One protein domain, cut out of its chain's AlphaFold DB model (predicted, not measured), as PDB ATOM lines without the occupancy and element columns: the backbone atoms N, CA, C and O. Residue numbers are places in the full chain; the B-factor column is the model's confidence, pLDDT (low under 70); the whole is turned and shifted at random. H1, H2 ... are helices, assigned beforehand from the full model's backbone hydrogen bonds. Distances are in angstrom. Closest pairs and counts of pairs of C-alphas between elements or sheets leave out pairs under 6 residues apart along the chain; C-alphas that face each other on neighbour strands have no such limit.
ATOM      1  N   VAL A  17      15.700  30.534 -62.277       87.81
ATOM      2  CA  VAL A  17      14.588  29.907 -61.543       87.81
ATOM      3  C   VAL A  17      13.362  30.825 -61.514       87.81
ATOM      4  O   VAL A  17      12.246  30.392 -61.804       87.81
ATOM      5  N   PHE A  18      13.559  32.115 -61.221       90.62
ATOM      6  CA  PHE A  18      12.481  33.104 -61.248       90.62
ATOM      7  C   PHE A  18      11.854  33.228 -62.636       90.62
ATOM      8  O   PHE A  18      10.632  33.157 -62.784       90.62
ATOM      9  N   SER A  19      12.692  33.393 -63.662       91.81
ATOM     10  CA  SER A  19      12.237  33.517 -65.047       91.81
ATOM     11  C   SER A  19      11.473  32.276 -65.512       91.81
ATOM     12  O   SER A  19      10.458  32.406 -66.199       91.81
ATOM     13  N   GLU A  20      11.914  31.081 -65.111       91.75
ATOM     14  CA  GLU A  20      11.238  29.821 -65.416       91.75
ATOM     15  C   GLU A  20       9.849  29.748 -64.770       91.75
ATOM     16  O   GLU A  20       8.861  29.516 -65.472       91.75
ATOM     17  N   LEU A  21       9.747  29.996 -63.459       93.25
ATOM     18  CA  LEU A  21       8.470  29.967 -62.741       93.25
ATOM     19  C   LEU A  21       7.491  30.998 -63.309       93.25
ATOM     20  O   LEU A  21       6.339  30.660 -63.592       93.25
ATOM     21  N   LYS A  22       7.954  32.230 -63.548       94.81
ATOM     22  CA  LYS A  22       7.123  33.306 -64.098       94.81
ATOM     23  C   LYS A  22       6.597  32.979 -65.492       94.81
ATOM     24  O   LYS A  22       5.433  33.238 -65.790       94.81
ATOM     25  N   LYS A  23       7.424  32.351 -66.331       94.94
ATOM     26  CA  LYS A  23       7.009  31.864 -67.653       94.94
ATOM     27  C   LYS A  23       6.019  30.700 -67.553       94.94
ATOM     28  O   LYS A  23       5.096  30.622 -68.360       94.94
ATOM     29  N   LYS A  24       6.212  29.784 -66.598       95.31
ATOM     30  CA  LYS A  24       5.399  28.569 -66.444       95.31
ATOM     31  C   LYS A  24       4.013  28.844 -65.845       95.31
ATOM     32  O   LYS A  24       3.064  28.148 -66.203       95.31
ATOM     33  N   TYR A  25       3.879  29.852 -64.981       96.44
ATOM     34  CA  TYR A  25       2.628  30.170 -64.277       96.44
ATOM     35  C   TYR A  25       2.188  31.632 -64.481       96.44
ATOM     36  O   TYR A  25       2.085  32.388 -63.517       96.44
ATOM     37  N   PRO A  26       1.877  32.053 -65.721       95.25
ATOM     38  CA  PRO A  26       1.572  33.455 -66.030       95.25
ATOM     39  C   PRO A  26       0.273  33.979 -65.390       95.25
ATOM     40  O   PRO A  26       0.039  35.182 -65.396       95.25
ATOM     41  N   PHE A  27      -0.577  33.097 -64.850       94.56
ATOM     42  CA  PHE A  27      -1.800  33.469 -64.128       94.56
ATOM     43  C   PHE A  27      -1.531  33.959 -62.693       94.56
ATOM     44  O   PHE A  27      -2.429  34.511 -62.060       94.56
ATOM     45  N   LEU A  28      -0.319  33.757 -62.159       95.94
ATOM     46  CA  LEU A  28       0.102  34.392 -60.912       95.94
ATOM     47  C   LEU A  28       0.406  35.862 -61.216       95.94
ATOM     48  O   LEU A  28       1.235  36.170 -62.074       95.94
ATOM     49  N   VAL A  29      -0.289  36.771 -60.539       92.62
ATOM     50  CA  VAL A  29      -0.242  38.214 -60.835       92.62
ATOM     51  C   VAL A  29       0.719  38.971 -59.925       92.62
ATOM     52  O   VAL A  29       1.160  40.062 -60.279       92.62
ATOM     53  N   TYR A  30       1.080  38.387 -58.782       94.88
ATOM     54  CA  TYR A  30       1.975  38.980 -57.802       94.88
ATOM     55  C   TYR A  30       3.262  38.153 -57.679       94.88
ATOM     56  O   TYR A  30       3.221  36.958 -57.388       94.88
ATOM     57  N   TRP A  31       4.407  38.794 -57.928       94.56
ATOM     58  CA  TRP A  31       5.735  38.165 -57.957       94.56
ATOM     59  C   TRP A  31       6.715  38.922 -57.052       94.56
ATOM     60  O   TRP A  31       7.672  39.509 -57.566       94.56
ATOM     61  N   PRO A  32       6.468  38.973 -55.731       94.06
ATOM     62  CA  PRO A  32       7.396  39.601 -54.802       94.06
ATOM     63  C   PRO A  32       8.733  38.866 -54.814       94.06
ATOM     64  O   PRO A  32       8.820  37.696 -55.190       94.06
ATOM     65  N   ASP A  33       9.786  39.572 -54.434       93.00
ATOM     66  CA  ASP A  33      11.055  38.918 -54.167       93.00
ATOM     67  C   ASP A  33      10.961  38.090 -52.875       93.00
ATOM     68  O   ASP A  33      10.117  38.372 -52.023       93.00
ATOM     69  N   TYR A  34      11.771  37.038 -52.727       90.94
ATOM     70  CA  TYR A  34      11.624  36.141 -51.576       90.94
ATOM     71  C   TYR A  34      11.997  36.846 -50.264       90.94
ATOM     72  O   TYR A  34      13.168  37.089 -49.986       90.94
ATOM     73  N   SER A  35      10.997  37.108 -49.423       91.19
ATOM     74  CA  SER A  35      11.159  37.560 -48.035       91.19
ATOM     75  C   SER A  35      10.603  36.514 -47.079       91.19
ATOM     76  O   SER A  35       9.795  35.699 -47.508       91.19
ATOM     77  N   PHE A  36      10.968  36.521 -45.791       85.75
ATOM     78  CA  PHE A  36      10.345  35.680 -44.755       85.75
ATOM     79  C   PHE A  36       9.648  36.543 -43.699       85.75
ATOM     80  O   PHE A  36      10.142  36.706 -42.596       85.75
ATOM     81  N   GLU A  37       8.513  37.141 -44.045       82.94
ATOM     82  CA  GLU A  37       7.829  38.099 -43.170       82.94
ATOM     83  C   GLU A  37       6.761  37.468 -42.272       82.94
ATOM     84  O   GLU A  37       6.114  36.467 -42.606       82.94
ATOM     85  N   GLY A  38       6.542  38.107 -41.123       78.88
ATOM     86  CA  GLY A  38       5.455  37.800 -40.200       78.88
ATOM     87  C   GLY A  38       5.606  36.455 -39.496       78.88
ATOM     88  O   GLY A  38       4.614  35.926 -38.992       78.88
ATOM     89  N   LEU A  39       6.819  35.889 -39.463       79.88
ATOM     90  CA  LEU A  39       7.108  34.564 -38.902       79.88
ATOM     91  C   LEU A  39       6.184  33.464 -39.443       79.88
ATOM     92  O   LEU A  39       5.737  32.564 -38.719       79.88
ATOM     93  N   ARG A  40       5.844  33.559 -40.728       79.81
ATOM     94  CA  ARG A  40       4.872  32.674 -41.360       79.81
ATOM     95  C   ARG A  40       5.284  31.201 -41.242       79.81
ATOM     96  O   ARG A  40       6.440  30.840 -41.414       79.81
ATOM     97  N   GLY A  41       4.337  30.332 -40.891       74.56
ATOM     98  CA  GLY A  41       4.614  28.897 -40.725       74.56
ATOM     99  C   GLY A  41       5.460  28.520 -39.496       74.56
ATOM    100  O   GLY A  41       5.755  27.337 -39.323       74.56
ATOM    101  N   ILE A  42       5.814  29.484 -38.628       77.69
ATOM    102  CA  ILE A  42       6.570  29.251 -37.381       77.69
ATOM    103  C   ILE A  42       5.661  29.031 -36.170       77.69
ATOM    104  O   ILE A  42       6.130  28.542 -35.149       77.69
ATOM    105  N   TYR A  43       4.363  29.333 -36.265       77.50
ATOM    106  CA  TYR A  43       3.406  29.078 -35.186       77.50
ATOM    107  C   TYR A  43       3.368  27.590 -34.804       77.50
ATOM    108  O   TYR A  43       3.108  26.734 -35.651       77.50
ATOM    109  N   LYS A  44       3.590  27.282 -33.520       77.19
ATOM    110  CA  LYS A  44       3.580  25.911 -32.992       77.19
ATOM    111  C   LYS A  44       2.495  25.742 -31.932       77.19
ATOM    112  O   LYS A  44       2.672  26.145 -30.784       77.19
ATOM    113  N   SER A  45       1.405  25.074 -32.314       73.81
ATOM    114  CA  SER A  45       0.237  24.832 -31.451       73.81
ATOM    115  C   SER A  45       0.554  24.035 -30.185       73.81
ATOM    116  O   SER A  45      -0.131  24.189 -29.185       73.81
ATOM    117  N   LYS A  46       1.638  23.248 -30.157       80.12
ATOM    118  CA  LYS A  46       2.072  22.509 -28.954       80.12
ATOM    119  C   LYS A  46       2.372  23.390 -27.732       80.12
ATOM    120  O   LYS A  46       2.499  22.872 -26.629       80.12
ATOM    121  N   TYR A  47       2.542  24.701 -27.915       85.75
ATOM    122  CA  TYR A  47       2.709  25.640 -26.802       85.75
ATOM    123  C   TYR A  47       1.388  26.192 -26.273       85.75
ATOM    124  O   TYR A  47       1.403  26.887 -25.262       85.75
ATOM    125  N   GLU A  48       0.257  25.902 -26.915       85.25
ATOM    126  CA  GLU A  48      -1.045  26.430 -26.508       85.25
ATOM    127  C   GLU A  48      -1.395  26.059 -25.068       85.25
ATOM    128  O   GLU A  48      -1.755  26.951 -24.301       85.25
ATOM    129  N   ASP A  49      -1.205  24.800 -24.674       84.12
ATOM    130  CA  ASP A  49      -1.512  24.330 -23.318       84.12
ATOM    131  C   ASP A  49      -0.631  25.022 -22.273       84.12
ATOM    132  O   ASP A  49      -1.112  25.545 -21.268       84.12
ATOM    133  N   MET A  50       0.673  25.117 -22.550       85.50
ATOM    134  CA  MET A  50       1.635  25.798 -21.679       85.50
ATOM    135  C   MET A  50       1.302  27.285 -21.504       85.50
ATOM    136  O   MET A  50       1.454  27.839 -20.411       85.50
ATOM    137  N   CYS A  51       0.851  27.918 -22.585       86.25
ATOM    138  CA  CYS A  51       0.504  29.331 -22.657       86.25
ATOM    139  C   CYS A  51      -0.931  29.636 -22.208       86.25
ATOM    140  O   CYS A  51      -1.344  30.797 -22.237       86.25
ATOM    141  N   THR A  52      -1.692  28.620 -21.800       79.81
ATOM    142  CA  THR A  52      -3.005  28.796 -21.189       79.81
ATOM    143  C   THR A  52      -2.825  29.001 -19.687       79.81
ATOM    144  O   THR A  52      -2.106  28.256 -19.018       79.81
ATOM    145  N   SER A  53      -3.446  30.035 -19.137       64.50
ATOM    146  CA  SER A  53      -3.543  30.249 -17.693       64.50
ATOM    147  C   SER A  53      -4.942  30.735 -17.360       64.50
ATOM    148  O   SER A  53      -5.490  31.565 -18.094       64.50
ATOM    149  N   ASP A  54      -5.492  30.237 -16.256       54.75
ATOM    150  CA  ASP A  54      -6.804  30.636 -15.764       54.75
ATOM    151  C   ASP A  54      -6.798  32.147 -15.484       54.75
ATOM    152  O   ASP A  54      -6.086  32.641 -14.616       54.75
ATOM    153  N   GLY A  55      -7.535  32.908 -16.298       56.06
ATOM    154  CA  GLY A  55      -7.692  34.357 -16.138       56.06
ATOM    155  C   GLY A  55      -6.703  35.260 -16.888       56.06
ATOM    156  O   GLY A  55      -6.849  36.481 -16.807       56.06
ATOM    157  N   ALA A  56      -5.739  34.740 -17.659       57.97
ATOM    158  CA  ALA A  56      -4.908  35.623 -18.489       57.97
ATOM    159  C   ALA A  56      -5.651  36.112 -19.736       57.97
ATOM    160  O   ALA A  56      -6.339  35.356 -20.422       57.97
ATOM    161  N   ALA A  57      -5.452  37.389 -20.071       62.66
ATOM    162  CA  ALA A  57      -5.985  37.979 -21.290       62.66
ATOM    163  C   ALA A  57      -5.512  37.201 -22.531       62.66
ATOM    164  O   ALA A  57      -4.333  36.860 -22.643       62.66
ATOM    165  N   PHE A  58      -6.414  36.998 -23.496       64.06
ATOM    166  CA  PHE A  58      -6.155  36.325 -24.779       64.06
ATOM    167  C   PHE A  58      -4.850  36.783 -25.463       64.06
ATOM    168  O   PHE A  58      -4.105  35.971 -26.010       64.06
ATOM    169  N   ASN A  59      -4.520  38.073 -25.358       64.06
ATOM    170  CA  ASN A  59      -3.288  38.635 -25.910       64.06
ATOM    171  C   ASN A  59      -2.023  38.020 -25.284       64.06
ATOM    172  O   ASN A  59      -1.082  37.709 -26.008       64.06
ATOM    173  N   ASN A  60      -2.006  37.773 -23.970       76.25
ATOM    174  CA  ASN A  60      -0.859  37.177 -23.273       76.25
ATOM    175  C   ASN A  60      -0.568  35.756 -23.794       76.25
ATOM    176  O   ASN A  60       0.590  35.381 -23.985       76.25
ATOM    177  N   ARG A  61      -1.628  34.996 -24.114       82.69
ATOM    178  CA  ARG A  61      -1.528  33.663 -24.728       82.69
ATOM    179  C   ARG A  61      -0.857  33.727 -26.102       82.69
ATOM    180  O   ARG A  61       0.062  32.953 -26.360       82.69
ATOM    181  N   LEU A  62      -1.263  34.660 -26.968       82.56
ATOM    182  CA  LEU A  62      -0.662  34.816 -28.300       82.56
ATOM    183  C   LEU A  62       0.824  35.195 -28.229       82.56
ATOM    184  O   LEU A  62       1.635  34.611 -28.949       82.56
ATOM    185  N   TYR A  63       1.195  36.124 -27.344       85.38
ATOM    186  CA  TYR A  63       2.597  36.510 -27.149       85.38
ATOM    187  C   TYR A  63       3.444  35.359 -26.611       85.38
ATOM    188  O   TYR A  63       4.549  35.141 -27.104       85.38
ATOM    189  N   CYS A  64       2.906  34.575 -25.675       88.06
ATOM    190  CA  CYS A  64       3.558  33.367 -25.180       88.06
ATOM    191  C   CYS A  64       3.837  32.369 -26.309       88.06
ATOM    192  O   CYS A  64       4.984  31.966 -26.513       88.06
ATOM    193  N   ILE A  65       2.816  32.018 -27.100       87.88
ATOM    194  CA  ILE A  65       2.977  31.045 -28.188       87.88
ATOM    195  C   ILE A  65       3.996  31.560 -29.206       87.88
ATOM    196  O   ILE A  65       4.863  30.802 -29.647       87.88
ATOM    197  N   LYS A  66       3.938  32.854 -29.543       88.00
ATOM    198  CA  LYS A  66       4.883  33.496 -30.461       88.00
ATOM    199  C   LYS A  66       6.316  33.430 -29.932       88.00
ATOM    200  O   LYS A  66       7.199  32.984 -30.660       88.00
ATOM    201  N   LEU A  67       6.542  33.807 -28.673       90.19
ATOM    202  CA  LEU A  67       7.859  33.778 -28.036       90.19
ATOM    203  C   LEU A  67       8.468  32.372 -28.077       90.19
ATOM    204  O   LEU A  67       9.566  32.196 -28.598       90.19
ATOM    205  N   PHE A  68       7.751  31.358 -27.591       89.56
ATOM    206  CA  PHE A  68       8.284  29.993 -27.541       89.56
ATOM    207  C   PHE A  68       8.449  29.359 -28.925       89.56
ATOM    208  O   PHE A  68       9.391  28.596 -29.141       89.56
ATOM    209  N   SER A  69       7.604  29.730 -29.888       87.31
ATOM    210  CA  SER A  69       7.767  29.330 -31.289       87.31
ATOM    211  C   SER A  69       9.047  29.901 -31.913       87.31
ATOM    212  O   SER A  69       9.759  29.180 -32.620       87.31
ATOM    213  N   ILE A  70       9.364  31.175 -31.634       88.62
ATOM    214  CA  ILE A  70      10.604  31.827 -32.082       88.62
ATOM    215  C   ILE A  70      11.813  31.185 -31.402       88.62
ATOM    216  O   ILE A  70      12.751  30.775 -32.086       88.62
ATOM    217  N   LEU A  71      11.779  31.059 -30.072       88.31
ATOM    218  CA  LEU A  71      12.888  30.510 -29.294       88.31
ATOM    219  C   LEU A  71      13.228  29.087 -29.735       88.31
ATOM    220  O   LEU A  71      14.384  28.818 -30.042       88.31
ATOM    221  N   GLU A  72      12.246  28.192 -29.861       85.44
ATOM    222  CA  GLU A  72      12.538  26.831 -30.323       85.44
ATOM    223  C   GLU A  72      13.156  26.821 -31.723       85.44
ATOM    224  O   GLU A  72      14.094  26.068 -31.980       85.44
ATOM    225  N   SER A  73      12.651  27.657 -32.634       84.12
ATOM    226  CA  SER A  73      13.196  27.749 -33.990       84.12
ATOM    227  C   SER A  73      14.647  28.237 -33.986       84.12
ATOM    228  O   SER A  73      15.470  27.676 -34.705       84.12
ATOM    229  N   LEU A  74      14.991  29.210 -33.137       83.19
ATOM    230  CA  LEU A  74      16.367  29.683 -32.966       83.19
ATOM    231  C   LEU A  74      17.280  28.602 -32.371       83.19
ATOM    232  O   LEU A  74      18.362  28.359 -32.904       83.19
ATOM    233  N   PHE A  75      16.843  27.925 -31.306       79.00
ATOM    234  CA  PHE A  75      17.610  26.846 -30.670       79.00
ATOM    235  C   PHE A  75      17.886  25.701 -31.646       79.00
ATOM    236  O   PHE A  75      19.020  25.241 -31.776       79.00
ATOM    237  N   MET A  76      16.861  25.278 -32.383       76.69
ATOM    238  CA  MET A  76      16.989  24.222 -33.379       76.69
ATOM    239  C   MET A  76      17.943  24.621 -34.511       76.69
ATOM    240  O   MET A  76      18.863  23.867 -34.810       76.69
ATOM    241  N   ARG A  77      17.809  25.834 -35.070       74.25
ATOM    242  CA  ARG A  77      18.679  26.349 -36.151       74.25
ATOM    243  C   ARG A  77      20.146  26.484 -35.752       74.25
ATOM    244  O   ARG A  77      21.028  26.353 -36.591       74.25
ATOM    245  N   ARG A  78      20.425  26.747 -34.475       71.50
ATOM    246  CA  ARG A  78      21.794  26.836 -33.943       71.50
ATOM    247  C   ARG A  78      22.369  25.480 -33.525       71.50
ATOM    248  O   ARG A  78      23.410  25.444 -32.880       71.50
ATOM    249  N   GLY A  79      21.709  24.372 -33.873       64.12
ATOM    250  CA  GLY A  79      22.183  23.020 -33.567       64.12
ATOM    251  C   GLY A  79      22.088  22.648 -32.087       64.12
ATOM    252  O   GLY A  79      22.642  21.634 -31.675       64.12
ATOM    253  N   LEU A  80      21.379  23.443 -31.276       63.44
ATOM    254  CA  LEU A  80      21.187  23.166 -29.850       63.44
ATOM    255  C   LEU A  80      20.116  22.090 -29.612       63.44
ATOM    256  O   LEU A  80      20.119  21.467 -28.549       63.44
ATOM    257  N   GLY A  81      19.238  21.854 -30.595       60.38
ATOM    258  CA  GLY A  81      18.149  20.873 -30.544       60.38
ATOM    259  C   GLY A  81      16.916  21.344 -29.753       60.38
ATOM    260  O   GLY A  81      16.992  22.259 -28.938       60.38
ATOM    261  N   ALA A  82      15.759  20.713 -29.985       57.38
ATOM    262  CA  ALA A  82      14.483  21.070 -29.346       57.38
ATOM    263  C   ALA A  82      14.396  20.536 -27.914       57.38
ATOM    264  O   ALA A  82      13.749  21.143 -27.072       57.38
ATOM    265  N   ASN A  83      15.115  19.445 -27.631       61.25
ATOM    266  CA  ASN A  83      15.239  18.844 -26.302       61.25
ATOM    267  C   ASN A  83      16.462  19.391 -25.550       61.25
ATOM    268  O   ASN A  83      17.037  18.713 -24.696       61.25
ATOM    269  N   ASN A  84      16.917  20.592 -25.913       74.69
ATOM    270  CA  ASN A  84      18.032  21.224 -25.235       74.69
ATOM    271  C   ASN A  84      17.671  21.441 -23.764       74.69
ATOM    272  O   ASN A  84      16.642  22.044 -23.459       74.69
ATOM    273  N   LYS A  85      18.538  20.991 -22.853       82.25
ATOM    274  CA  LYS A  85      18.303  21.082 -21.408       82.25
ATOM    275  C   LYS A  85      17.992  22.516 -20.958       82.25
ATOM    276  O   LYS A  85      17.095  22.696 -20.147       82.25
ATOM    277  N   ILE A  86      18.646  23.521 -21.551       83.81
ATOM    278  CA  ILE A  86      18.404  24.943 -21.262       83.81
ATOM    279  C   ILE A  86      16.995  25.351 -21.698       83.81
ATOM    280  O   ILE A  86      16.292  26.036 -20.961       83.81
ATOM    281  N   PHE A  87      16.558  24.922 -22.883       86.62
ATOM    282  CA  PHE A  87      15.221  25.243 -23.381       86.62
ATOM    283  C   PHE A  87      14.128  24.559 -22.546       86.62
ATOM    284  O   PHE A  87      13.141  25.194 -22.178       86.62
ATOM    285  N   GLU A  88      14.324  23.290 -22.179       86.81
ATOM    286  CA  GLU A  88      13.409  22.551 -21.302       86.81
ATOM    287  C   GLU A  88      13.336  23.144 -19.888       86.81
ATOM    288  O   GLU A  88      12.246  23.303 -19.338       86.81
ATOM    289  N   GLU A  89      14.475  23.512 -19.299       89.00
ATOM    290  CA  GLU A  89      14.526  24.211 -18.011       89.00
ATOM    291  C   GLU A  89      13.853  25.584 -18.094       89.00
ATOM    292  O   GLU A  89      13.072  25.931 -17.210       89.00
ATOM    293  N   GLY A  90      14.060  26.318 -19.191       88.38
ATOM    294  CA  GLY A  90      13.384  27.585 -19.461       88.38
ATOM    295  C   GLY A  90      11.861  27.443 -19.535       88.38
ATOM    296  O   GLY A  90      11.144  28.230 -18.919       88.38
ATOM    297  N   LYS A  91      11.348  26.407 -20.214       89.50
ATOM    298  CA  LYS A  91       9.903  26.103 -20.240       89.50
ATOM    299  C   LYS A  91       9.362  25.778 -18.848       89.50
ATOM    300  O   LYS A  91       8.319  26.302 -18.468       89.50
ATOM    301  N   LYS A  92      10.067  24.943 -18.074       90.25
ATOM    302  CA  LYS A  92       9.666  24.590 -16.699       90.25
ATOM    303  C   LYS A  92       9.624  25.816 -15.794       90.25
ATOM    304  O   LYS A  92       8.641  26.015 -15.084       90.25
ATOM    305  N   TRP A  93      10.663  26.645 -15.854       89.75
ATOM    306  CA  TRP A  93      10.714  27.901 -15.118       89.75
ATOM    307  C   TRP A  93       9.563  28.823 -15.525       89.75
ATOM    308  O   TRP A  93       8.873  29.347 -14.655       89.75
ATOM    309  N   PHE A  94       9.290  28.966 -16.824       89.31
ATOM    310  CA  PHE A  94       8.179  29.784 -17.297       89.31
ATOM    311  C   PHE A  94       6.839  29.288 -16.751       89.31
ATOM    312  O   PHE A  94       6.100  30.080 -16.180       89.31
ATOM    313  N   ILE A  95       6.542  27.988 -16.847       87.62
ATOM    314  CA  ILE A  95       5.296  27.408 -16.320       87.62
ATOM    315  C   ILE A  95       5.128  27.706 -14.827       87.62
ATOM    316  O   ILE A  95       4.037  28.085 -14.411       87.62
ATOM    317  N   ALA A  96       6.200  27.573 -14.043       87.81
ATOM    318  CA  ALA A  96       6.171  27.825 -12.604       87.81
ATOM    319  C   ALA A  96       5.959  29.305 -12.242       87.81
ATOM    320  O   ALA A  96       5.524  29.599 -11.134       87.81
ATOM    321  N   ASN A  97       6.261  30.233 -13.155       86.19
ATOM    322  CA  ASN A  97       6.240  31.674 -12.886       86.19
ATOM    323  C   ASN A  97       5.233  32.452 -13.751       86.19
ATOM    324  O   ASN A  97       5.097  33.662 -13.572       86.19
ATOM    325  N   LYS A  98       4.516  31.799 -14.676       82.38
ATOM    326  CA  LYS A  98       3.730  32.456 -15.739       82.38
ATOM    327  C   LYS A  98       2.677  33.443 -15.237       82.38
ATOM    328  O   LYS A  98       2.421  34.427 -15.917       82.38
ATOM    329  N   GLU A  99       2.110  33.226 -14.051       79.88
ATOM    330  CA  GLU A  99       1.117  34.131 -13.448       79.88
ATOM    331  C   GLU A  99       1.705  35.502 -13.087       79.88
ATOM    332  O   GLU A  99       1.016  36.519 -13.140       79.88
ATOM    333  N   SER A 100       2.999  35.544 -12.769       81.19
ATOM    334  CA  SER A 100       3.725  36.779 -12.458       81.19
ATOM    335  C   SER A 100       4.283  37.485 -13.700       81.19
ATOM    336  O   SER A 100       4.696  38.643 -13.625       81.19
ATOM    337  N   ILE A 101       4.288  36.811 -14.857       79.94
ATOM    338  CA  ILE A 101       4.905  37.305 -16.087       79.94
ATOM    339  C   ILE A 101       3.849  37.986 -16.961       79.94
ATOM    340  O   ILE A 101       2.932  37.361 -17.496       79.94
ATOM    341  N   LYS A 102       4.033  39.288 -17.182       80.75
ATOM    342  CA  LYS A 102       3.256  40.055 -18.160       80.75
ATOM    343  C   LYS A 102       3.998  40.049 -19.493       80.75
ATOM    344  O   LYS A 102       4.984  40.761 -19.641       80.75
ATOM    345  N   LEU A 103       3.549  39.248 -20.462       80.38
ATOM    346  CA  LEU A 103       4.154  39.225 -21.804       80.38
ATOM    347  C   LEU A 103       3.560  40.270 -22.746       80.38
ATOM    348  O   LEU A 103       4.082  40.472 -23.833       80.38
ATOM    349  N   ASN A 104       2.474  40.921 -22.339       75.94
ATOM    350  CA  ASN A 104       1.785  41.944 -23.115       75.94
ATOM    351  C   ASN A 104       2.261  43.372 -22.801       75.94
ATOM    352  O   ASN A 104       1.535  44.313 -23.120       75.94
ATOM    353  N   THR A 105       3.425  43.546 -22.165       85.38
ATOM    354  CA  THR A 105       4.030  44.873 -21.978       85.38
ATOM    355  C   THR A 105       4.712  45.339 -23.258       85.38
ATOM    356  O   THR A 105       5.123  44.521 -24.085       85.38
ATOM    357  N   ASP A 106       4.866  46.651 -23.420       87.38
ATOM    358  CA  ASP A 106       5.488  47.230 -24.611       87.38
ATOM    359  C   ASP A 106       6.941  46.766 -24.780       87.38
ATOM    360  O   ASP A 106       7.361  46.439 -25.891       87.38
ATOM    361  N   GLU A 107       7.686  46.628 -23.682       88.12
ATOM    362  CA  GLU A 107       9.067  46.144 -23.697       88.12
ATOM    363  C   GLU A 107       9.151  44.689 -24.161       88.12
ATOM    364  O   GLU A 107      10.020  44.336 -24.959       88.12
ATOM    365  N   MET A 108       8.238  43.833 -23.687       86.31
ATOM    366  CA  MET A 108       8.238  42.424 -24.073       86.31
ATOM    367  C   MET A 108       7.758  42.245 -25.514       86.31
ATOM    368  O   MET A 108       8.303  41.428 -26.257       86.31
ATOM    369  N   ASN A 109       6.795  43.060 -25.947       85.12
ATOM    370  CA  ASN A 109       6.351  43.107 -27.335       85.12
ATOM    371  C   ASN A 109       7.495  43.522 -28.271       85.12
ATOM    372  O   ASN A 109       7.709  42.871 -29.298       85.12
ATOM    373  N   ASP A 110       8.255  44.563 -27.917       89.38
ATOM    374  CA  ASP A 110       9.425  45.010 -28.679       89.38
ATOM    375  C   ASP A 110      10.528  43.942 -28.703       89.38
ATOM    376  O   ASP A 110      11.084  43.641 -29.761       89.38
ATOM    377  N   PHE A 111      10.785  43.283 -27.572       89.69
ATOM    378  CA  PHE A 111      11.730  42.171 -27.495       89.69
ATOM    379  C   PHE A 111      11.332  41.000 -28.408       89.69
ATOM    380  O   PHE A 111      12.137  40.553 -29.229       89.69
ATOM    381  N   ILE A 112      10.078  40.535 -28.333       88.31
ATOM    382  CA  ILE A 112       9.549  39.463 -29.194       88.31
ATOM    383  C   ILE A 112       9.619  39.875 -30.667       88.31
ATOM    384  O   ILE A 112       9.944  39.052 -31.525       88.31
ATOM    385  N   LYS A 113       9.328  41.143 -30.980       88.50
ATOM    386  CA  LYS A 113       9.427  41.677 -32.340       88.50
ATOM    387  C   LYS A 113      10.866  41.635 -32.851       88.50
ATOM    388  O   LYS A 113      11.085  41.126 -33.946       88.50
ATOM    389  N   LYS A 114      11.841  42.101 -32.067       91.25
ATOM    390  CA  LYS A 114      13.271  42.073 -32.425       91.25
ATOM    391  C   LYS A 114      13.787  40.648 -32.624       91.25
ATOM    392  O   LYS A 114      14.478  40.389 -33.607       91.25
ATOM    393  N   LEU A 115      13.406  39.715 -31.748       89.94
ATOM    394  CA  LEU A 115      13.709  38.292 -31.933       89.94
ATOM    395  C   LEU A 115      13.078  37.731 -33.211       89.94
ATOM    396  O   LEU A 115      13.703  36.932 -33.905       89.94
ATOM    397  N   GLY A 116      11.853  38.157 -33.519       88.44
ATOM    398  CA  GLY A 116      11.170  37.815 -34.757       88.44
ATOM    399  C   GLY A 116      11.972  38.249 -35.979       88.44
ATOM    400  O   GLY A 116      12.360  37.396 -36.764       88.44
ATOM    401  N   VAL A 117      12.309  39.538 -36.080       89.56
ATOM    402  CA  VAL A 117      13.095  40.100 -37.197       89.56
ATOM    403  C   VAL A 117      14.437  39.379 -37.371       89.56
ATOM    404  O   VAL A 117      14.837  39.070 -38.490       89.56
ATOM    405  N   LEU A 118      15.119  39.051 -36.269       88.44
ATOM    406  CA  LEU A 118      16.361  38.275 -36.314       88.44
ATOM    407  C   LEU A 118      16.143  36.878 -36.924       88.44
ATOM    408  O   LEU A 118      16.930  36.423 -37.760       88.44
ATOM    409  N   LEU A 119      15.083  36.184 -36.506       87.81
ATOM    410  CA  LEU A 119      14.742  34.871 -37.044       87.81
ATOM    411  C   LEU A 119      14.372  34.964 -38.530       87.81
ATOM    412  O   LEU A 119      14.850  34.149 -39.313       87.81
ATOM    413  N   GLU A 120      13.579  35.961 -38.917       89.44
ATOM    414  CA  GLU A 120      13.192  36.227 -40.307       89.44
ATOM    415  C   GLU A 120      14.415  36.424 -41.209       89.44
ATOM    416  O   GLU A 120      14.540  35.736 -42.224       89.44
ATOM    417  N   GLY A 121      15.371  37.261 -40.789       87.38
ATOM    418  CA  GLY A 121      16.646  37.428 -41.492       87.38
ATOM    419  C   GLY A 121      17.407  36.108 -41.647       87.38
ATOM    420  O   GLY A 121      17.864  35.782 -42.736       87.38
ATOM    421  N   THR A 122      17.425  35.275 -40.600       85.44
ATOM    422  CA  THR A 122      18.074  33.952 -40.652       85.44
ATOM    423  C   THR A 122      17.428  33.027 -41.698       85.44
ATOM    424  O   THR A 122      18.126  32.258 -42.352       85.44
ATOM    425  N   TYR A 123      16.102  33.073 -41.883       86.56
ATOM    426  CA  TYR A 123      15.421  32.284 -42.922       86.56
ATOM    427  C   TYR A 123      15.794  32.739 -44.337       86.56
ATOM    428  O   TYR A 123      15.969  31.896 -45.224       86.56
ATOM    429  N   VAL A 124      15.920  34.053 -44.540       88.38
ATOM    430  CA  VAL A 124      16.334  34.639 -45.821       88.38
ATOM    431  C   VAL A 124      17.791  34.294 -46.127       88.38
ATOM    432  O   VAL A 124      18.084  33.843 -47.233       88.38
ATOM    433  N   ASP A 125      18.692  34.429 -45.154       85.50
ATOM    434  CA  ASP A 125      20.117  34.118 -45.321       85.50
ATOM    435  C   ASP A 125      20.355  32.633 -45.616       85.50
ATOM    436  O   ASP A 125      21.138  32.285 -46.506       85.50
ATOM    437  N   ASP A 126      19.630  31.747 -44.928       81.12
ATOM    438  CA  ASP A 126      19.636  30.316 -45.227       81.12
ATOM    439  C   ASP A 126      19.219  30.075 -46.676       81.12
ATOM    440  O   ASP A 126      19.909  29.374 -47.414       81.12
ATOM    441  N   PHE A 127      18.102  30.672 -47.106       86.38
ATOM    442  CA  PHE A 127      17.608  30.516 -48.469       86.38
ATOM    443  C   PHE A 127      18.628  30.998 -49.509       86.38
ATOM    444  O   PHE A 127      18.929  30.249 -50.439       86.38
ATOM    445  N   LYS A 128      19.217  32.189 -49.318       85.44
ATOM    446  CA  LYS A 128      20.288  32.726 -50.177       85.44
ATOM    447  C   LYS A 128      21.465  31.760 -50.271       85.44
ATOM    448  O   LYS A 128      21.943  31.463 -51.365       85.44
ATOM    449  N   THR A 129      21.896  31.224 -49.131       80.06
ATOM    450  CA  THR A 129      22.993  30.252 -49.057       80.06
ATOM    451  C   THR A 129      22.660  28.982 -49.843       80.06
ATOM    452  O   THR A 129      23.466  28.523 -50.652       80.06
ATOM    453  N   TYR A 130      21.454  28.431 -49.669       77.88
ATOM    454  CA  TYR A 130      21.007  27.249 -50.413       77.88
ATOM    455  C   TYR A 130      20.910  27.504 -51.922       77.88
ATOM    456  O   TYR A 130      21.296  26.647 -52.718       77.88
ATOM    457  N   GLN A 131      20.417  28.673 -52.319       79.12
ATOM    458  CA  GLN A 131      20.257  29.071 -53.713       79.12
ATOM    459  C   GLN A 131      21.607  29.275 -54.417       79.12
ATOM    460  O   GLN A 131      21.793  28.770 -55.526       79.12
ATOM    461  N   GLY A 132      22.554  29.973 -53.778       72.38
ATOM    462  CA  GLY A 132      23.858  30.310 -54.359       72.38
ATOM    463  C   GLY A 132      24.771  29.104 -54.602       72.38
ATOM    464  O   GLY A 132      25.575  29.118 -55.530       72.38
ATOM    465  N   LEU A 133      24.622  28.038 -53.813       66.38
ATOM    466  CA  LEU A 133      25.441  26.827 -53.939       66.38
ATOM    467  C   LEU A 133      24.931  25.844 -55.010       66.38
ATOM    468  O   LEU A 133      25.706  25.028 -55.504       66.38
ATOM    469  N   TYR A 134      23.643  25.895 -55.377       53.53
ATOM    470  CA  TYR A 134      22.999  24.841 -56.170       53.53
ATOM    471  C   TYR A 134      21.923  25.382 -57.120       53.53
ATOM    472  O   TYR A 134      20.767  24.975 -57.028       53.53
ATOM    473  N   GLY A 135      22.279  26.262 -58.061       51.12
ATOM    474  CA  GLY A 135      21.361  26.950 -58.995       51.12
ATOM    475  C   GLY A 135      20.457  26.088 -59.906       51.12
ATOM    476  O   GLY A 135      19.881  26.616 -60.850       51.12
ATOM    477  N   ASN A 136      20.307  24.788 -59.635       56.69
ATOM    478  CA  ASN A 136      19.310  23.902 -60.235       56.69
ATOM    479  C   ASN A 136      18.666  22.931 -59.215       56.69
ATOM    480  O   ASN A 136      18.202  21.848 -59.573       56.69
ATOM    481  N   ASN A 137      18.693  23.258 -57.918       70.75
ATOM    482  CA  ASN A 137      18.154  22.382 -56.884       70.75
ATOM    483  C   ASN A 137      16.624  22.446 -56.887       70.75
ATOM    484  O   ASN A 137      16.030  23.485 -56.596       70.75
ATOM    485  N   THR A 138      15.995  21.308 -57.172       82.69
ATOM    486  CA  THR A 138      14.548  21.076 -57.081       82.69
ATOM    487  C   THR A 138      13.938  21.646 -55.796       82.69
ATOM    488  O   THR A 138      12.822  22.148 -55.830       82.69
ATOM    489  N   GLU A 139      14.667  21.641 -54.675       85.44
ATOM    490  CA  GLU A 139      14.179  22.205 -53.413       85.44
ATOM    491  C   GLU A 139      13.981  23.732 -53.457       85.44
ATOM    492  O   GLU A 139      13.009  24.223 -52.893       85.44
ATOM    493  N   VAL A 140      14.827  24.489 -54.167       88.00
ATOM    494  CA  VAL A 140      14.645  25.947 -54.337       88.00
ATOM    495  C   VAL A 140      13.367  26.226 -55.127       88.00
ATOM    496  O   VAL A 140      12.561  27.068 -54.734       88.00
ATOM    497  N   MET A 141      13.147  25.478 -56.210       90.56
ATOM    498  CA  MET A 141      11.909  25.554 -56.992       90.56
ATOM    499  C   MET A 141      10.686  25.193 -56.145       90.56
ATOM    500  O   MET A 141       9.658  25.863 -56.233       90.56
ATOM    501  N   ASP A 142      10.801  24.163 -55.311       92.69
ATOM    502  CA  ASP A 142       9.725  23.720 -54.433       92.69
ATOM    503  C   ASP A 142       9.377  24.793 -53.384       92.69
ATOM    504  O   ASP A 142       8.205  25.145 -53.249       92.69
ATOM    505  N   ILE A 143      10.379  25.384 -52.718       92.19
ATOM    506  CA  ILE A 143      10.208  26.515 -51.784       92.19
ATOM    507  C   ILE A 143       9.467  27.666 -52.472       92.19
ATOM    508  O   ILE A 143       8.470  28.166 -51.953       92.19
ATOM    509  N   LEU A 144       9.917  28.061 -53.666       94.25
ATOM    510  CA  LEU A 144       9.347  29.204 -54.373       94.25
ATOM    511  C   LEU A 144       7.918  28.958 -54.856       94.25
ATOM    512  O   LEU A 144       7.097  29.867 -54.792       94.25
ATOM    513  N   LYS A 145       7.573  27.743 -55.292       96.19
ATOM    514  CA  LYS A 145       6.182  27.415 -55.645       96.19
ATOM    515  C   LYS A 145       5.246  27.557 -54.445       96.19
ATOM    516  O   LYS A 145       4.171  28.139 -54.585       96.19
ATOM    517  N   LEU A 146       5.654  27.071 -53.269       96.12
ATOM    518  CA  LEU A 146       4.870  27.211 -52.037       96.12
ATOM    519  C   LEU A 146       4.736  28.679 -51.604       96.12
ATOM    520  O   LEU A 146       3.643  29.115 -51.225       96.12
ATOM    521  N   TYR A 147       5.827  29.443 -51.712       95.62
ATOM    522  CA  TYR A 147       5.844  30.876 -51.438       95.62
ATOM    523  C   TYR A 147       4.881  31.629 -52.368       95.62
ATOM    524  O   TYR A 147       3.918  32.236 -51.903       95.62
ATOM    525  N   TYR A 148       5.040  31.499 -53.690       97.06
ATOM    526  CA  TYR A 148       4.193  32.208 -54.652       97.06
ATOM    527  C   TYR A 148       2.732  31.776 -54.613       97.06
ATOM    528  O   TYR A 148       1.851  32.604 -54.850       97.06
ATOM    529  N   PHE A 149       2.442  30.516 -54.278       96.81
ATOM    530  CA  PHE A 149       1.071  30.110 -53.984       96.81
ATOM    531  C   PHE A 149       0.488  30.928 -52.829       96.81
ATOM    532  O   PHE A 149      -0.634  31.419 -52.930       96.81
ATOM    533  N   SER A 150       1.235  31.069 -51.734       94.75
ATOM    534  CA  SER A 150       0.761  31.749 -50.527       94.75
ATOM    535  C   SER A 150       0.497  33.231 -50.794       94.75
ATOM    536  O   SER A 150      -0.582  33.729 -50.453       94.75
ATOM    537  N   GLU A 151       1.417  33.882 -51.508       95.12
ATOM    538  CA  GLU A 151       1.323  35.284 -51.931       95.12
ATOM    539  C   GLU A 151       0.174  35.540 -52.920       95.12
ATOM    540  O   GLU A 151      -0.467  36.588 -52.886       95.12
ATOM    541  N   ASN A 152      -0.160  34.563 -53.770       96.06
ATOM    542  CA  ASN A 152      -1.247  34.675 -54.751       96.06
ATOM    543  C   ASN A 152      -2.535  33.960 -54.319       96.06
ATOM    544  O   ASN A 152      -3.455  33.811 -55.127       96.06
ATOM    545  N   SER A 153      -2.631  33.507 -53.067       93.69
ATOM    546  CA  SER A 153      -3.719  32.634 -52.600       93.69
ATOM    547  C   SER A 153      -5.117  33.217 -52.835       93.69
ATOM    548  O   SER A 153      -6.035  32.474 -53.181       93.69
ATOM    549  N   GLY A 154      -5.278  34.542 -52.745       91.12
ATOM    550  CA  GLY A 154      -6.527  35.236 -53.077       91.12
ATOM    551  C   GLY A 154      -6.902  35.146 -54.563       91.12
ATOM    552  O   GLY A 154      -8.029  34.775 -54.890       91.12
ATOM    553  N   THR A 155      -5.955  35.418 -55.467       92.69
ATOM    554  CA  THR A 155      -6.157  35.307 -56.925       92.69
ATOM    555  C   THR A 155      -6.428  33.866 -57.337       92.69
ATOM    556  O   THR A 155      -7.371  33.597 -58.078       92.69
ATOM    557  N   ILE A 156      -5.643  32.924 -56.809       94.62
ATOM    558  CA  ILE A 156      -5.836  31.488 -57.036       94.62
ATOM    559  C   ILE A 156      -7.247  31.089 -56.604       94.62
ATOM    560  O   ILE A 156      -7.956  30.414 -57.347       94.62
ATOM    561  N   ASN A 157      -7.687  31.551 -55.434       91.19
ATOM    562  CA  ASN A 157      -9.025  31.272 -54.945       91.19
ATOM    563  C   ASN A 157     -10.130  31.837 -55.853       91.19
ATOM    564  O   ASN A 157     -11.112  31.149 -56.126       91.19
ATOM    565  N   HIS A 158      -9.960  33.064 -56.351       90.69
ATOM    566  CA  HIS A 158     -10.899  33.673 -57.291       90.69
ATOM    567  C   HIS A 158     -11.028  32.852 -58.583       90.69
ATOM    568  O   HIS A 158     -12.142  32.530 -58.992       90.69
ATOM    569  N   ILE A 159      -9.899  32.445 -59.178       91.25
ATOM    570  CA  ILE A 159      -9.883  31.609 -60.387       91.25
ATOM    571  C   ILE A 159     -10.572  30.267 -60.119       91.25
ATOM    572  O   ILE A 159     -11.430  29.844 -60.889       91.25
ATOM    573  N   MET A 160     -10.244  29.605 -59.006       87.44
ATOM    574  CA  MET A 160     -10.825  28.303 -58.661       87.44
ATOM    575  C   MET A 160     -12.320  28.366 -58.320       87.44
ATOM    576  O   MET A 160     -13.002  27.344 -58.408       87.44
ATOM    577  N   GLY A 161     -12.846  29.544 -57.977       86.06
ATOM    578  CA  GLY A 161     -14.280  29.785 -57.800       86.06
ATOM    579  C   GLY A 161     -15.073  29.864 -59.111       86.06
ATOM    580  O   GLY A 161     -16.302  29.850 -59.073       86.06
ATOM    581  N   SER A 162     -14.402  29.922 -60.267       86.94
ATOM    582  CA  SER A 162     -15.029  30.040 -61.586       86.94
ATOM    583  C   SER A 162     -14.487  28.971 -62.548       86.94
ATOM    584  O   SER A 162     -13.449  29.174 -63.178       86.94
ATOM    585  N   PRO A 163     -15.170  27.817 -62.693       83.56
ATOM    586  CA  PRO A 163     -14.734  26.730 -63.578       83.56
ATOM    587  C   PRO A 163     -14.552  27.123 -65.048       83.56
ATOM    588  O   PRO A 163     -13.759  26.498 -65.749       83.56
ATOM    589  N   ASP A 164     -15.261  28.160 -65.496       87.00
ATOM    590  CA  ASP A 164     -15.191  28.679 -66.865       87.00
ATOM    591  C   ASP A 164     -14.057  29.705 -67.053       87.00
ATOM    592  O   ASP A 164     -13.827  30.191 -68.162       87.00
ATOM    593  N   HIS A 165     -13.322  30.048 -65.988       90.94
ATOM    594  CA  HIS A 165     -12.175  30.942 -66.083       90.94
ATOM    595  C   HIS A 165     -11.097  30.328 -66.986       90.94
ATOM    596  O   HIS A 165     -10.692  29.179 -66.803       90.94
ATOM    597  N   LYS A 166     -10.565  31.116 -67.929       94.12
ATOM    598  CA  LYS A 166      -9.576  30.655 -68.923       94.12
ATOM    599  C   LYS A 166      -8.354  29.960 -68.297       94.12
ATOM    600  O   LYS A 166      -7.822  29.008 -68.856       94.12
ATOM    601  N   ASP A 167      -7.948  30.418 -67.112       94.19
ATOM    602  CA  ASP A 167      -6.780  29.912 -66.381       94.19
ATOM    603  C   ASP A 167      -7.116  28.817 -65.354       94.19
ATOM    604  O   ASP A 167      -6.225  28.374 -64.626       94.19
ATOM    605  N   TYR A 168      -8.372  28.360 -65.272       89.12
ATOM    606  CA  TYR A 168      -8.822  27.387 -64.268       89.12
ATOM    607  C   TYR A 168      -7.976  26.108 -64.280       89.12
ATOM    608  O   TYR A 168      -7.477  25.666 -63.245       89.12
ATOM    609  N   TYR A 169      -7.752  25.531 -65.464       88.94
ATOM    610  CA  TYR A 169      -6.982  24.294 -65.601       88.94
ATOM    611  C   TYR A 169      -5.511  24.469 -65.193       88.94
ATOM    612  O   TYR A 169      -4.979  23.665 -64.427       88.94
ATOM    613  N   SER A 170      -4.862  25.536 -65.666       92.38
ATOM    614  CA  SER A 170      -3.466  25.847 -65.335       92.38
ATOM    615  C   SER A 170      -3.283  26.116 -63.840       92.38
ATOM    616  O   SER A 170      -2.324  25.632 -63.238       92.38
ATOM    617  N   THR A 171      -4.245  26.812 -63.229       93.12
ATOM    618  CA  THR A 171      -4.280  27.073 -61.786       93.12
ATOM    619  C   THR A 171      -4.431  25.770 -61.009       93.12
ATOM    620  O   THR A 171      -3.640  25.495 -60.113       93.12
ATOM    621  N   CYS A 172      -5.370  24.906 -61.404       89.62
ATOM    622  CA  CYS A 172      -5.556  23.586 -60.801       89.62
ATOM    623  C   CYS A 172      -4.277  22.736 -60.865       89.62
ATOM    624  O   CYS A 172      -3.874  22.137 -59.866       89.62
ATOM    625  N   LYS A 173      -3.584  22.734 -62.011       92.50
ATOM    626  CA  LYS A 173      -2.303  22.033 -62.161       92.50
ATOM    627  C   LYS A 173      -1.249  22.554 -61.181       92.50
ATOM    628  O   LYS A 173      -0.590  21.752 -60.532       92.50
ATOM    629  N   PHE A 174      -1.107  23.870 -61.044       95.88
ATOM    630  CA  PHE A 174      -0.164  24.464 -60.094       95.88
ATOM    631  C   PHE A 174      -0.490  24.117 -58.638       95.88
ATOM    632  O   PHE A 174       0.410  23.744 -57.893       95.88
ATOM    633  N   ILE A 175      -1.769  24.156 -58.248       94.12
ATOM    634  CA  ILE A 175      -2.205  23.733 -56.909       94.12
ATOM    635  C   ILE A 175      -1.797  22.278 -56.646       94.12
ATOM    636  O   ILE A 175      -1.280  21.979 -55.571       94.12
ATOM    637  N   ASN A 176      -1.988  21.384 -57.622       90.12
ATOM    638  CA  ASN A 176      -1.592  19.981 -57.489       90.12
ATOM    639  C   ASN A 176      -0.078  19.830 -57.321       90.12
ATOM    640  O   ASN A 176       0.349  19.100 -56.434       90.12
ATOM    641  N   GLU A 177       0.728  20.566 -58.093       95.31
ATOM    642  CA  GLU A 177       2.184  20.569 -57.907       95.31
ATOM    643  C   GLU A 177       2.566  21.031 -56.482       95.31
ATOM    644  O   GLU A 177       3.422  20.421 -55.846       95.31
ATOM    645  N   CYS A 178       1.901  22.050 -55.922       95.88
ATOM    646  CA  CYS A 178       2.140  22.482 -54.537       95.88
ATOM    647  C   CYS A 178       1.705  21.437 -53.493       95.88
ATOM    648  O   CYS A 178       2.388  21.255 -52.485       95.88
ATOM    649  N   LEU A 179       0.600  20.721 -53.724       91.75
ATOM    650  CA  LEU A 179       0.157  19.622 -52.854       91.75
ATOM    651  C   LEU A 179       1.125  18.430 -52.893       91.75
ATOM    652  O   LEU A 179       1.396  17.822 -51.857       91.75
ATOM    653  N   GLU A 180       1.676  18.111 -54.064       92.25
ATOM    654  CA  GLU A 180       2.723  17.095 -54.219       92.25
ATOM    655  C   GLU A 180       3.980  17.470 -53.423       92.25
ATOM    656  O   GLU A 180       4.506  16.639 -52.678       92.25
ATOM    657  N   ILE A 181       4.411  18.732 -53.504       92.69
ATOM    658  CA  ILE A 181       5.531  19.266 -52.718       92.69
ATOM    659  C   ILE A 181       5.241  19.168 -51.218       92.69
ATOM    660  O   ILE A 181       6.069  18.668 -50.455       92.69
ATOM    661  N   TYR A 182       4.056  19.600 -50.781       90.19
ATOM    662  CA  TYR A 182       3.642  19.487 -49.386       90.19
ATOM    663  C   TYR A 182       3.746  18.039 -48.886       90.19
ATOM    664  O   TYR A 182       4.363  17.798 -47.850       90.19
ATOM    665  N   ASN A 183       3.239  17.063 -49.644       85.44
ATOM    666  CA  ASN A 183       3.319  15.645 -49.280       85.44
ATOM    667  C   ASN A 183       4.763  15.127 -49.241       85.44
ATOM    668  O   ASN A 183       5.140  14.410 -48.309       85.44
ATOM    669  N   LYS A 184       5.580  15.524 -50.223       87.00
ATOM    670  CA  LYS A 184       7.005  15.185 -50.305       87.00
ATOM    671  C   LYS A 184       7.771  15.655 -49.070       87.00
ATOM    672  O   LYS A 184       8.610  14.919 -48.567       87.00
ATOM    673  N   TYR A 185       7.513  16.857 -48.564       86.38
ATOM    674  CA  TYR A 185       8.302  17.399 -47.456       86.38
ATOM    675  C   TYR A 185       7.687  17.144 -46.085       86.38
ATOM    676  O   TYR A 185       8.433  16.839 -45.153       86.38
ATOM    677  N   LYS A 186       6.357  17.192 -45.944       81.94
ATOM    678  CA  LYS A 186       5.680  16.990 -44.658       81.94
ATOM    679  C   LYS A 186       6.069  15.661 -44.018       81.94
ATOM    680  O   LYS A 186       6.474  15.651 -42.864       81.94
ATOM    681  N   ASN A 187       5.968  14.564 -44.764       72.06
ATOM    682  CA  ASN A 187       6.118  13.224 -44.195       72.06
ATOM    683  C   ASN A 187       7.578  12.770 -44.097       72.06
ATOM    684  O   ASN A 187       7.904  11.958 -43.234       72.06
ATOM    685  N   PHE A 188       8.454  13.289 -44.959       71.19
ATOM    686  CA  PHE A 188       9.837  12.818 -45.055       71.19
ATOM    687  C   PHE A 188      10.852  13.736 -44.365       71.19
ATOM    688  O   PHE A 188      11.821  13.237 -43.797       71.19
ATOM    689  N   LYS A 189      10.645  15.061 -44.400       75.50
ATOM    690  CA  LYS A 189      11.623  16.053 -43.911       75.50
ATOM    691  C   LYS A 189      11.119  16.856 -42.713       75.50
ATOM    692  O   LYS A 189      11.907  17.196 -41.840       75.50
ATOM    693  N   CYS A 190       9.826  17.168 -42.676       76.62
ATOM    694  CA  CYS A 190       9.244  18.077 -41.687       76.62
ATOM    695  C   CYS A 190       8.466  17.361 -40.569       76.62
ATOM    696  O   CYS A 190       8.008  18.019 -39.635       76.62
ATOM    697  N   SER A 191       8.323  16.034 -40.636       64.06
ATOM    698  CA  SER A 191       7.741  15.209 -39.579       64.06
ATOM    699  C   SER A 191       8.801  14.935 -38.507       64.06
ATOM    700  O   SER A 191       9.888  14.430 -38.783       64.06
ATOM    701  N   GLY A 192       8.493  15.261 -37.252       52.31
ATOM    702  CA  GLY A 192       9.416  15.105 -36.121       52.31
ATOM    703  C   GLY A 192       9.733  13.657 -35.710       52.31
ATOM    704  O   GLY A 192      10.346  13.471 -34.666       52.31
ATOM    705  N   ASN A 193       9.314  12.653 -36.491       41.06
ATOM    706  CA  ASN A 193       9.423  11.225 -36.159       41.06
ATOM    707  C   ASN A 193      10.562  10.492 -36.881       41.06
ATOM    708  O   ASN A 193      10.820   9.325 -36.585       41.06
ATOM    709  N   ASN A 194      11.256  11.135 -37.818       36.09
ATOM    710  CA  ASN A 194      12.377  10.493 -38.488       36.09
ATOM    711  C   ASN A 194      13.636  10.686 -37.633       36.09
ATOM    712  O   ASN A 194      14.068  11.814 -37.416       36.09
ATOM    713  N   ASN A 195      14.240   9.576 -37.188       34.34
ATOM    714  CA  ASN A 195      15.538   9.468 -36.488       34.34
ATOM    715  C   ASN A 195      16.741   9.985 -37.315       34.34
ATOM    716  O   ASN A 195      17.876   9.544 -37.139       34.34
ATOM    717  N   ILE A 196      16.502  10.892 -38.256       37.31
ATOM    718  CA  ILE A 196      17.510  11.524 -39.083       37.31
ATOM    719  C   ILE A 196      17.872  12.837 -38.393       37.31
ATOM    720  O   ILE A 196      17.053  13.737 -38.240       37.31
ATOM    721  N   THR A 197      19.135  12.934 -38.007       32.47
ATOM    722  CA  THR A 197      19.855  14.044 -37.367       32.47
ATOM    723  C   THR A 197      19.871  15.372 -38.150       32.47
ATOM    724  O   THR A 197      20.718  16.224 -37.901       32.47
ATOM    725  N   TYR A 198      18.912  15.606 -39.049       34.03
ATOM    726  CA  TYR A 198      18.615  16.919 -39.624       34.03
ATOM    727  C   TYR A 198      17.416  17.549 -38.908       34.03
ATOM    728  O   TYR A 198      16.409  17.917 -39.506       34.03
ATOM    729  N   SER A 199      17.557  17.713 -37.598       37.50
ATOM    730  CA  SER A 199      16.702  18.499 -36.706       37.50
ATOM    731  C   SER A 199      16.864  20.014 -36.933       37.50
ATOM    732  O   SER A 199      16.921  20.790 -35.984       37.50
ATOM    733  N   ASN A 200      16.926  20.457 -38.194       47.38
ATOM    734  CA  ASN A 200      16.953  21.874 -38.547       47.38
ATOM    735  C   ASN A 200      15.555  22.318 -39.019       47.38
ATOM    736  O   ASN A 200      14.999  21.684 -39.918       47.38
ATOM    737  N   PRO A 201      14.973  23.412 -38.486       59.56
ATOM    738  CA  PRO A 201      13.765  24.041 -39.010       59.56
ATOM    739  C   PRO A 201      14.098  24.642 -40.377       59.56
ATOM    740  O   PRO A 201      14.380  25.828 -40.498       59.56
ATOM    741  N   SER A 202      14.153  23.806 -41.408       74.75
ATOM    742  CA  SER A 202      14.545  24.225 -42.751       74.75
ATOM    743  C   SER A 202      13.524  25.198 -43.339       74.75
ATOM    744  O   SER A 202      12.334  25.139 -43.014       74.75
ATOM    745  N   THR A 203      13.985  26.100 -44.206       84.06
ATOM    746  CA  THR A 203      13.135  27.075 -44.902       84.06
ATOM    747  C   THR A 203      11.953  26.397 -45.599       84.06
ATOM    748  O   THR A 203      10.817  26.842 -45.450       84.06
ATOM    749  N   ILE A 204      12.179  25.239 -46.231       86.44
ATOM    750  CA  ILE A 204      11.108  24.446 -46.844       86.44
ATOM    751  C   ILE A 204      10.024  24.025 -45.845       86.44
ATOM    752  O   ILE A 204       8.847  24.090 -46.180       86.44
ATOM    753  N   CYS A 205      10.361  23.659 -44.605       85.12
ATOM    754  CA  CYS A 205       9.346  23.267 -43.625       85.12
ATOM    755  C   CYS A 205       8.468  24.440 -43.180       85.12
ATOM    756  O   CYS A 205       7.271  24.254 -42.956       85.12
ATOM    757  N   ALA A 206       9.032  25.645 -43.090       86.00
ATOM    758  CA  ALA A 206       8.238  26.834 -42.805       86.00
ATOM    759  C   ALA A 206       7.277  27.156 -43.962       86.00
ATOM    760  O   ALA A 206       6.090  27.383 -43.714       86.00
ATOM    761  N   GLU A 207       7.739  27.075 -45.215       90.56
ATOM    762  CA  GLU A 207       6.865  27.290 -46.377       90.56
ATOM    763  C   GLU A 207       5.799  26.199 -46.531       90.56
ATOM    764  O   GLU A 207       4.657  26.510 -46.853       90.56
ATOM    765  N   VAL A 208       6.120  24.933 -46.248       89.88
ATOM    766  CA  VAL A 208       5.157  23.809 -46.238       89.88
ATOM    767  C   VAL A 208       4.024  24.076 -45.250       89.88
ATOM    768  O   VAL A 208       2.849  23.926 -45.596       89.88
ATOM    769  N   ASN A 209       4.362  24.512 -44.033       86.25
ATOM    770  CA  ASN A 209       3.372  24.858 -43.018       86.25
ATOM    771  C   ASN A 209       2.531  26.061 -43.448       86.25
ATOM    772  O   ASN A 209       1.304  26.033 -43.334       86.25
ATOM    773  N   HIS A 210       3.178  27.107 -43.967       89.19
ATOM    774  CA  HIS A 210       2.483  28.314 -44.389       89.19
ATOM    775  C   HIS A 210       1.525  28.061 -45.560       89.19
ATOM    776  O   HIS A 210       0.353  28.448 -45.493       89.19
ATOM    777  N   PHE A 211       1.995  27.340 -46.580       92.19
ATOM    778  CA  PHE A 211       1.194  26.879 -47.706       92.19
ATOM    779  C   PHE A 211      -0.063  26.159 -47.223       92.19
ATOM    780  O   PHE A 211      -1.168  26.512 -47.633       92.19
ATOM    781  N   TYR A 212       0.081  25.184 -46.320       88.38
ATOM    782  CA  TYR A 212      -1.055  24.402 -45.837       88.38
ATOM    783  C   TYR A 212      -2.082  25.272 -45.106       88.38
ATOM    784  O   TYR A 212      -3.286  25.132 -45.339       88.38
ATOM    785  N   SER A 213      -1.628  26.223 -44.282       85.12
ATOM    786  CA  SER A 213      -2.519  27.192 -43.638       85.12
ATOM    787  C   SER A 213      -3.295  28.027 -44.661       85.12
ATOM    788  O   SER A 213      -4.514  28.158 -44.542       85.12
ATOM    789  N   LYS A 214      -2.625  28.554 -45.695       89.12
ATOM    790  CA  LYS A 214      -3.264  29.355 -46.755       89.12
ATOM    791  C   LYS A 214      -4.211  28.530 -47.620       89.12
ATOM    792  O   LYS A 214      -5.313  28.987 -47.915       89.12
ATOM    793  N   TYR A 215      -3.823  27.308 -47.973       87.94
ATOM    794  CA  TYR A 215      -4.657  26.364 -48.712       87.94
ATOM    795  C   TYR A 215      -5.947  26.049 -47.944       87.94
ATOM    796  O   TYR A 215      -7.042  26.159 -48.498       87.94
ATOM    797  N   LYS A 216      -5.836  25.733 -46.645       84.44
ATOM    798  CA  LYS A 216      -6.995  25.463 -45.784       84.44
ATOM    799  C   LYS A 216      -7.913  26.680 -45.667       84.44
ATOM    800  O   LYS A 216      -9.126  26.530 -45.762       84.44
ATOM    801  N   LEU A 217      -7.339  27.866 -45.468       82.62
ATOM    802  CA  LEU A 217      -8.100  29.095 -45.257       82.62
ATOM    803  C   LEU A 217      -8.829  29.564 -46.520       82.62
ATOM    804  O   LEU A 217     -10.004  29.909 -46.456       82.62
ATOM    805  N   HIS A 218      -8.133  29.604 -47.656       82.56
ATOM    806  CA  HIS A 218      -8.658  30.251 -48.857       82.56
ATOM    807  C   HIS A 218      -9.320  29.278 -49.823       82.56
ATOM    808  O   HIS A 218     -10.326  29.633 -50.420       82.56
ATOM    809  N   LEU A 219      -8.794  28.062 -49.977       79.12
ATOM    810  CA  LEU A 219      -9.200  27.169 -51.064       79.12
ATOM    811  C   LEU A 219     -10.097  26.025 -50.611       79.12
ATOM    812  O   LEU A 219     -10.999  25.645 -51.354       79.12
ATOM    813  N   LEU A 220      -9.903  25.488 -49.404       69.75
ATOM    814  CA  LEU A 220     -10.647  24.306 -48.963       69.75
ATOM    815  C   LEU A 220     -12.166  24.526 -49.004       69.75
ATOM    816  O   LEU A 220     -12.878  23.668 -49.514       69.75
ATOM    817  N   GLY A 221     -12.651  25.689 -48.554       64.31
ATOM    818  CA  GLY A 221     -14.083  26.014 -48.548       64.31
ATOM    819  C   GLY A 221     -14.705  26.101 -49.948       64.31
ATOM    820  O   GLY A 221     -15.769  25.534 -50.184       64.31
ATOM    821  N   ASN A 222     -14.021  26.749 -50.894       61.34
ATOM    822  CA  ASN A 222     -14.505  26.901 -52.272       61.34
ATOM    823  C   ASN A 222     -14.416  25.608 -53.073       61.34
ATOM    824  O   ASN A 222     -15.259  25.336 -53.926       61.34
ATOM    825  N   LEU A 223     -13.407  24.790 -52.790       60.34
ATOM    826  CA  LEU A 223     -13.278  23.508 -53.444       60.34
ATOM    827  C   LEU A 223     -14.362  22.535 -52.889       60.34
ATOM    828  O   LEU A 223     -14.853  21.715 -53.668       60.34
ATOM    829  N   MET A 224     -14.749  22.601 -51.594       48.03
ATOM    830  CA  MET A 224     -15.672  21.647 -50.918       48.03
ATOM    831  C   MET A 224     -17.094  21.619 -51.497       48.03
ATOM    832  O   MET A 224     -17.856  20.692 -51.224       48.03
ATOM    833  N   TYR A 225     -17.437  22.581 -52.356       44.38
ATOM    834  CA  TYR A 225     -18.675  22.601 -53.131       44.38
ATOM    835  C   TYR A 225     -18.416  22.479 -54.644       44.38
ATOM    836  O   TYR A 225     -18.589  23.448 -55.385       44.38
ATOM    837  N   PRO A 226     -18.078  21.296 -55.188       49.69
ATOM    838  CA  PRO A 226     -17.945  21.150 -56.624       49.69
ATOM    839  C   PRO A 226     -19.232  20.617 -57.244       49.69
ATOM    840  O   PRO A 226     -19.587  19.440 -57.117       49.69
TER     841      PRO A 226
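What this domain is: This is residues 17 to 226 of the 276 residues of the protein "PIR protein" of Plasmodium malariae (UniProt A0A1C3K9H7). Two lobes of helices are bridged by the longest helix, H4: one lobe holds H2 with H3 beside it, the other has H5, H6 and H7 packed round H8, with short H1 near H5. The printed part has 210 residues with eight named helices, H1 to H8 in order, and no named strand; its class is all helix. It is compact, with a radius of gyration of the C-alphas of 19.2 A and spans of 58 by 41 by 32 A.

How they stand to each other: H1, residues 17 to 24, is close to but not clearly touching H5, residues 138 to 151; their closest C-alphas, Val 17 and Met 141, are 6.8 A apart. H2, residues 58 to 77, and H3, residues 85 to 100, are close but not clearly touching: closest C-alphas Glu 72 and Phe 87, 7.6 A. H4, residues 106 to 133, touches H2 with residues 109 to 119 alone: closest C-alphas Ile 112 and Leu 67, 6.0 A. H4 only just touches the hub H8, residues 203 to 223, with 3 pairs of C-alphas within 8 A, the closest Tyr 123 and Thr 203, 6.0 A. H8 also touches H5, closest C-alphas Ile 204 and Ile 143, 5.4 A, at a steep tilt of 44 degrees; H6, residues 153 to 160, with residues 214 to 223 of H8 alone, closest C-alphas Leu 219 and Asn 157, 5.7 A; and residues 181 to 186 of H7, residues 168 to 188, closest C-alphas Val 208 and Tyr 182, 5.6 A. Every O i to N i+4 pair is within hydrogen-bond range in H1, H2, H4, H5 and H6, against 10 of 12 in H3, 15 of 17 in H7 and 14 of 17 in H8.

Where its parts are: H1 begins at C-alpha 17 (14.588, 29.907, -61.543) and H8 ends at C-alpha 223 (-13.278, 23.508, -53.444). H4 is 40.9 A long, H7 30.5 A and H2 29.1 A.

The domain as a whole: The C-alphas farthest apart, Ala 96 and Lys 166, are 58.5 A apart. The printed part has no cut; the links H1 to H2 and H7 to H8 are long. In this predicted model, pLDDT is under 70 for 34 residues, among them 191 to 201.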